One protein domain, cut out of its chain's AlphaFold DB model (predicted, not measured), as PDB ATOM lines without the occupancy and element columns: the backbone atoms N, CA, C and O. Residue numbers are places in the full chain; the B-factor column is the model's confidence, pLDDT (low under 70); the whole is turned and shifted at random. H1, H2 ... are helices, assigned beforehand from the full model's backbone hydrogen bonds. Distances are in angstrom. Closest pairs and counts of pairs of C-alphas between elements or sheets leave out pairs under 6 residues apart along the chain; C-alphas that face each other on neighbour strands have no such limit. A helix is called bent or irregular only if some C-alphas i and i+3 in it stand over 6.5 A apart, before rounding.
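What this domain is: This is residues 2 to 53 of the 90 residues of an uncharacterized protein of Nonomuraea soli (UniProt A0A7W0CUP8). Three short helices follow one another as a loosely joined group: H2, the longest, is in the middle, H3 packs on it at a steep angle after a tight turn, and H1 lies off on the other side of H2, touching neither. Open space lies between H1 and H2, which are joined by residues 16 to 22, while the unnamed residues 45 to 53 after H3 lead to Gln 53, at the opposite end of the long axis from H1. The printed part has 52 residues with three named helices, in the order H1, H2, H3 along the chain, and no named strand; the class is all helix, with 27 of the 52 printed residues in the named helices. By its radius of gyration of the C-alphas, 10.8 A, the whole is compact, yet its outline is elongated, with spans of 33 by 21 by 15 A.

How they stand to each other: Begin with H2, residues 23 to 33, the longest helix by residues, and look from there to H3, residues 37 to 44. H2 and H3 touch, with 6 pairs of C-alphas within 8 A. Their closest C-alphas are those of Ala 30 and Ile 37, 5.3 A apart, and the centres of the two helices are 10.0 A apart. Their lines stand at a steep tilt of 66 degrees, and they run opposite ways. A tight link of 3 residues, 34 to 36, joins them. Now go back along the chain, before H2, to H1, residues 8 to 15, which touches no helix. H1 and H2 are apart, with no C-alpha of the one within 8 A of the other, and a short link of 7 residues, 16 to 22, joins them. H1 and H3 are apart by the same measure. In H1, H2 and H3 every pair of a backbone O of residue i and N of residue i+4 inside the helix is within hydrogen-bond range.

Where its parts are: Find C-alpha 23 at (24.946, 30.922, 30.484), where H2 begins at Pro 23. From there y rises and z falls until Leu 33, whose C-alpha stands at (25.002, 43.899, 22.531); the length of H2 from first to last C-alpha is 15.2 A. H3 begins at Ile 37 and ends at Thr 44, with C-alpha 44 at (32.877, 36.152, 32.481). From its first to its last C-alpha H3 measures 10.3 A, and its N-to-C direction is (0.33, 0.19, 0.92), mostly along z. Go back to Pro 8 for H1: C-alpha 8 is at (15.900, 47.208, 32.986), and the helix runs 10.6 A to the C-alpha of Gly 15. The N-to-C direction of H1 is (0.92, -0.29, 0.26), mostly along x. None of the three helices is bent or irregular.

The domain as a whole: The two C-alphas farthest apart are those of Ala 9, in H1, and Gln 53, the last printed residue, at 33.5 A. The first and last printed C-alphas, those of Ser 2 and Gln 53, are 24.2 A apart. The printed residues run from 2 to 53 without a cut, and neither link between the helices is long. The full chain has 90 residues, and the printed part is one domain of it. In the B-factor column you will find a mean pLDDT of 79.9 for the printed part. This is the model's own confidence, and it is under 70 in 8 residues: residues 2 to 4 and residues 49 to 53. The mean pLDDT is 83 in H1, 85 in H2 and 85 in H3.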
ATOM      1  N   SER A   2      15.314  31.904  21.250       50.78
ATOM      2  CA  SER A   2      14.690  32.280  22.522       50.78
ATOM      3  C   SER A   2      15.253  33.654  22.872       50.78
ATOM      4  O   SER A   2      16.438  33.806  23.149       50.78
ATOM      5  N   GLY A   3      14.446  34.699  22.708       58.62
ATOM      6  CA  GLY A   3      14.824  36.026  23.180       58.62
ATOM      7  C   GLY A   3      14.633  36.065  24.688       58.62
ATOM      8  O   GLY A   3      13.534  35.790  25.164       58.62
ATOM      9  N   ILE A   4      15.679  36.392  25.440       67.81
ATOM     10  CA  ILE A   4      15.543  36.613  26.879       67.81
ATOM     11  C   ILE A   4      14.949  37.998  27.076       67.81
ATOM     12  O   ILE A   4      15.536  39.004  26.679       67.81
ATOM     13  N   TYR A   5      13.772  38.050  27.689       73.00
ATOM     14  CA  TYR A   5      13.129  39.306  28.039       73.00
ATOM     15  C   TYR A   5      13.524  39.699  29.465       73.00
ATOM     16  O   TYR A   5      12.993  39.164  30.438       73.00
ATOM     17  N   LEU A   6      14.487  40.616  29.593       75.25
ATOM     18  CA  LEU A   6      14.932  41.145  30.884       75.25
ATOM     19  C   LEU A   6      14.360  42.536  31.129       75.25
ATOM     20  O   LEU A   6      14.392  43.404  30.258       75.25
ATOM     21  N   SER A   7      13.895  42.776  32.356       83.88
ATOM     22  CA  SER A   7      13.556  44.134  32.776       83.88
ATOM     23  C   SER A   7      14.831  44.985  32.921       83.88
ATOM     24  O   SER A   7      15.880  44.450  33.301       83.88
ATOM     25  N   PRO A   8      14.764  46.317  32.728       79.81
ATOM     26  CA  PRO A   8      15.900  47.208  32.986       79.81
ATOM     27  C   PRO A   8      16.467  47.075  34.408       79.81
ATOM     28  O   PRO A   8      17.677  47.162  34.614       79.81
ATOM     29  N   ALA A   9      15.607  46.802  35.395       83.69
ATOM     30  CA  ALA A   9      16.023  46.569  36.775       83.69
ATOM     31  C   ALA A   9      16.862  45.288  36.918       83.69
ATOM     32  O   ALA A   9      17.855  45.286  37.647       83.69
ATOM     33  N   THR A  10      16.504  44.226  36.192       81.94
ATOM     34  CA  THR A  10      17.253  42.961  36.158       81.94
ATOM     35  C   THR A  10      18.628  43.152  35.524       81.94
ATOM     36  O   THR A  10      19.615  42.689  36.084       81.94
ATOM     37  N   ILE A  11      18.709  43.899  34.418       83.12
ATOM     38  CA  ILE A  11      19.986  44.253  33.778       83.12
ATOM     39  C   ILE A  11      20.875  45.024  34.761       83.12
ATOM     40  O   ILE A  11      22.039  44.683  34.956       83.12
ATOM     41  N   GLY A  12      20.312  46.024  35.449       81.88
ATOM     42  CA  GLY A  12      21.041  46.789  36.457       81.88
ATOM     43  C   GLY A  12      21.490  45.954  37.662       81.88
ATOM     44  O   GLY A  12      22.561  46.202  38.206       81.88
ATOM     45  N   ALA A  13      20.696  44.970  38.093       84.38
ATOM     46  CA  ALA A  13      21.071  44.065  39.179       84.38
ATOM     47  C   ALA A  13      22.245  43.154  38.791       84.38
ATOM     48  O   ALA A  13      23.150  42.973  39.602       84.38
ATOM     49  N   ILE A  14      22.264  42.652  37.553       85.19
ATOM     50  CA  ILE A  14      23.381  41.869  37.004       85.19
ATOM     51  C   ILE A  14      24.640  42.737  36.913       85.19
ATOM     52  O   ILE A  14      25.689  42.357  37.423       85.19
ATOM     53  N   GLY A  15      24.531  43.949  36.358       81.50
ATOM     54  CA  GLY A  15      25.670  44.870  36.240       81.50
ATOM     55  C   GLY A  15      26.281  45.298  37.581       81.50
ATOM     56  O   GLY A  15      27.460  45.623  37.637       81.50
ATOM     57  N   ARG A  16      25.503  45.273  38.672       83.75
ATOM     58  CA  ARG A  16      25.979  45.545  40.041       83.75
ATOM     59  C   ARG A  16      26.434  44.295  40.805       83.75
ATOM     60  O   ARG A  16      26.769  44.418  41.978       83.75
ATOM     61  N   GLY A  17      26.384  43.107  40.199       81.94
ATOM     62  CA  GLY A  17      26.700  41.842  40.875       81.94
ATOM     63  C   GLY A  17      25.691  41.431  41.956       81.94
ATOM     64  O   GLY A  17      26.002  40.608  42.805       81.94
ATOM     65  N   VAL A  18      24.484  42.008  41.953       85.81
ATOM     66  CA  VAL A  18      23.397  41.658  42.891       85.81
ATOM     67  C   VAL A  18      22.652  40.403  42.431       85.81
ATOM     68  O   VAL A  18      22.064  39.693  43.243       85.81
ATOM     69  N   LYS A  19      22.646  40.141  41.121       83.25
ATOM     70  CA  LYS A  19      22.108  38.922  40.520       83.25
ATOM     71  C   LYS A  19      23.204  38.254  39.701       83.25
ATOM     72  O   LYS A  19      23.829  38.923  38.880       83.25
ATOM     73  N   ASP A  20      23.361  36.951  39.892       86.56
ATOM     74  CA  ASP A  20      24.323  36.159  39.135       86.56
ATOM     75  C   ASP A  20      23.980  36.123  37.646       86.56
ATOM     76  O   ASP A  20      22.811  36.126  37.236       86.56
ATOM     77  N   LEU A  21      25.039  36.101  36.846       87.19
ATOM     78  CA  LEU A  21      24.982  35.896  35.413       87.19
ATOM     79  C   LEU A  21      25.113  34.394  35.146       87.19
ATOM     80  O   LEU A  21      26.050  33.766  35.629       87.19
ATOM     81  N   ASP A  22      24.174  33.825  34.396       87.81
ATOM     82  CA  ASP A  22      24.186  32.420  33.983       87.81
ATOM     83  C   ASP A  22      24.414  32.304  32.456       87.81
ATOM     84  O   ASP A  22      24.370  33.322  31.753       87.81
ATOM     85  N   PRO A  23      24.681  31.097  31.914       87.06
ATOM     86  CA  PRO A  23      24.946  30.922  30.484       87.06
ATOM     87  C   PRO A  23      23.786  31.358  29.579       87.06
ATOM     88  O   PRO A  23      24.012  31.885  28.490       87.06
ATOM     89  N   GLU A  24      22.538  31.170  30.016       84.81
ATOM     90  CA  GLU A  24      21.375  31.579  29.232       84.81
ATOM     91  C   GLU A  24      21.369  33.108  29.114       84.81
ATOM     92  O   GLU A  24      21.397  33.653  28.007       84.81
ATOM     93  N   LEU A  25      21.463  33.809  30.245       87.31
ATOM     94  CA  LEU A  25      21.556  35.265  30.324       87.31
ATOM     95  C   LEU A  25      22.732  35.817  29.511       87.31
ATOM     96  O   LEU A  25      22.564  36.814  28.807       87.31
ATOM     97  N   LEU A  26      23.895  35.165  29.559       87.81
ATOM     98  CA  LEU A  26      25.080  35.546  28.789       87.81
ATOM     99  C   LEU A  26      24.814  35.512  27.276       87.81
ATOM    100  O   LEU A  26      25.141  36.463  26.564       87.81
ATOM    101  N   ASN A  27      24.150  34.460  26.793       85.00
ATOM    102  CA  ASN A  27      23.734  34.337  25.397       85.00
ATOM    103  C   ASN A  27      22.715  35.419  24.998       85.00
ATOM    104  O   ASN A  27      22.783  35.980  23.902       85.00
ATOM    105  N   GLY A  28      21.801  35.773  25.905       84.69
ATOM    106  CA  GLY A  28      20.894  36.906  25.720       84.69
ATOM    107  C   GLY A  28      21.635  38.239  25.574       84.69
ATOM    108  O   GLY A  28      21.320  39.023  24.677       84.69
ATOM    109  N   PHE A  29      22.651  38.485  26.403       85.31
ATOM    110  CA  PHE A  29      23.476  39.692  26.308       85.31
ATOM    111  C   PHE A  29      24.300  39.748  25.021       85.31
ATOM    112  O   PHE A  29      24.355  40.814  24.412       85.31
ATOM    113  N   ALA A  30      24.871  38.631  24.563       85.94
ATOM    114  CA  ALA A  30      25.578  38.566  23.280       85.94
ATOM    115  C   ALA A  30      24.686  39.042  22.124       85.94
ATOM    116  O   ALA A  30      25.078  39.898  21.329       85.94
ATOM    117  N   ALA A  31      23.440  38.557  22.084       82.81
ATOM    118  CA  ALA A  31      22.470  38.943  21.065       82.81
ATOM    119  C   ALA A  31      22.076  40.429  21.134       82.81
ATOM    120  O   ALA A  31      21.952  41.074  20.096       82.81
ATOM    121  N   VAL A  32      21.884  40.983  22.337       81.88
ATOM    122  CA  VAL A  32      21.472  42.389  22.527       81.88
ATOM    123  C   VAL A  32      22.613  43.365  22.243       81.88
ATOM    124  O   VAL A  32      22.388  44.414  21.644       81.88
ATOM    125  N   LEU A  33      23.828  43.038  22.680       83.38
ATOM    126  CA  LEU A  33      25.002  43.899  22.531       83.38
ATOM    127  C   LEU A  33      25.660  43.763  21.151       83.38
ATOM    128  O   LEU A  33      26.500  44.587  20.800       83.38
ATOM    129  N   GLY A  34      25.303  42.729  20.379       79.50
ATOM    130  CA  GLY A  34      25.969  42.402  19.116       79.50
ATOM    131  C   GLY A  34      27.417  41.948  19.312       79.50
ATOM    132  O   GLY A  34      28.232  42.083  18.403       79.50
ATOM    133  N   VAL A  35      27.744  41.443  20.504       83.81
ATOM    134  CA  VAL A  35      29.085  40.976  20.870       83.81
ATOM    135  C   VAL A  35      29.120  39.454  20.736       83.81
ATOM    136  O   VAL A  35      28.193  38.792  21.210       83.81
ATOM    137  N   PRO A  36      30.161  38.877  20.113       84.62
ATOM    138  CA  PRO A  36      30.334  37.431  20.056       84.62
ATOM    139  C   PRO A  36      30.289  36.775  21.448       84.62
ATOM    140  O   PRO A  36      30.847  37.292  22.417       84.62
ATOM    141  N   ILE A  37      29.591  35.637  21.558       84.44
ATOM    142  CA  ILE A  37      29.381  34.956  22.844       84.44
ATOM    143  C   ILE A  37      30.701  34.495  23.471       84.44
ATOM    144  O   ILE A  37      30.857  34.617  24.675       84.44
ATOM    145  N   ASP A  38      31.672  34.064  22.670       84.44
ATOM    146  CA  ASP A  38      33.023  33.675  23.092       84.44
ATOM    147  C   ASP A  38      33.801  34.817  23.763       84.44
ATOM    148  O   ASP A  38      34.508  34.587  24.745       84.44
ATOM    149  N   VAL A  39      33.623  36.058  23.301       84.62
ATOM    150  CA  VAL A  39      34.175  37.246  23.968       84.62
ATOM    151  C   VAL A  39      33.544  37.410  25.348       84.62
ATOM    152  O   VAL A  39      34.257  37.600  26.333       84.62
ATOM    153  N   LEU A  40      32.220  37.281  25.460       86.12
ATOM    154  CA  LEU A  40      31.546  37.375  26.756       86.12
ATOM    155  C   LEU A  40      31.884  36.197  27.682       86.12
ATOM    156  O   LEU A  40      32.038  36.410  28.882       86.12
ATOM    157  N   GLU A  41      32.057  34.983  27.157       88.31
ATOM    158  CA  GLU A  41      32.553  33.835  27.925       88.31
ATOM    159  C   GLU A  41      33.956  34.109  28.481       88.31
ATOM    160  O   GLU A  41      34.216  33.781  29.631       88.31
ATOM    161  N   SER A  42      34.854  34.710  27.689       85.81
ATOM    162  CA  SER A  42      36.223  35.024  28.129       85.81
ATOM    163  C   SER A  42      36.269  36.092  29.214       85.81
ATOM    164  O   SER A  42      37.087  36.018  30.121       85.81
ATOM    165  N   LEU A  43      35.361  37.067  29.145       85.62
ATOM    166  CA  LEU A  43      35.239  38.088  30.174       85.62
ATOM    167  C   LEU A  43      34.658  37.490  31.451       85.62
ATOM    168  O   LEU A  43      35.082  37.860  32.532       85.62
ATOM    169  N   THR A  44      33.680  36.592  31.334       84.25
ATOM    170  CA  THR A  44      32.877  36.152  32.481       84.25
ATOM    171  C   THR A  44      33.292  34.830  33.106       84.25
ATOM    172  O   THR A  44      32.778  34.499  34.172       84.25
ATOM    173  N   ASP A  45      34.172  34.073  32.451       84.50
ATOM    174  CA  ASP A  45      34.491  32.672  32.751       84.50
ATOM    175  C   ASP A  45      33.268  31.732  32.777       84.50
ATOM    176  O   ASP A  45      33.329  30.607  33.279       84.50
ATOM    177  N   ILE A  46      32.141  32.149  32.190       86.75
ATOM    178  CA  ILE A  46      30.928  31.336  32.089       86.75
ATOM    179  C   ILE A  46      30.950  30.592  30.746       86.75
ATOM    180  O   ILE A  46      30.840  31.231  29.701       86.75
ATOM    181  N   PRO A  47      31.059  29.252  30.726       80.25
ATOM    182  CA  PRO A  47      31.030  28.489  29.484       80.25
ATOM    183  C   PRO A  47      29.600  28.407  28.931       80.25
ATOM    184  O   PRO A  47      28.677  27.987  29.627       80.25
ATOM    185  N   CYS A  48      29.416  28.747  27.656       73.75
ATOM    186  CA  CYS A  48      28.122  28.783  26.971       73.75
ATOM    187  C   CYS A  48      28.045  27.826  25.759       73.75
ATOM    188  O   CYS A  48      27.101  27.866  24.969       73.75
ATOM    189  N   GLY A  49      29.001  26.900  25.631       64.94
ATOM    190  CA  GLY A  49      28.946  25.784  24.677       64.94
ATOM    191  C   GLY A  49      29.246  26.154  23.222       64.94
ATOM    192  O   GLY A  49      29.151  25.290  22.346       64.94
ATOM    193  N   ALA A  50      29.639  27.399  22.939       58.66
ATOM    194  CA  ALA A  50      30.134  27.768  21.622       58.66
ATOM    195  C   ALA A  50      31.507  27.122  21.376       58.66
ATOM    196  O   ALA A  50      32.352  27.032  22.269       58.66
ATOM    197  N   ARG A  51      31.747  26.638  20.151       51.97
ATOM    198  CA  ARG A  51      33.044  26.068  19.765       51.97
ATOM    199  C   ARG A  51      34.090  27.184  19.767       51.97
ATOM    200  O   ARG A  51      34.210  27.914  18.789       51.97
ATOM    201  N   ARG A  52      34.817  27.302  20.876       56.47
ATOM    202  CA  ARG A  52      35.840  28.319  21.124       56.47
ATOM    203  C   ARG A  52      36.944  28.204  20.068       56.47
ATOM    204  O   ARG A  52      37.654  27.197  20.022       56.47
ATOM    205  N   GLN A  53      37.085  29.203  19.196       61.22
ATOM    206  CA  GLN A  53      38.398  29.445  18.600       61.22
ATOM    207  C   GLN A  53      39.293  29.981  19.725       61.22
ATOM    208  O   GLN A  53      38.811  30.775  20.534       61.22
TER     209      GLN A  53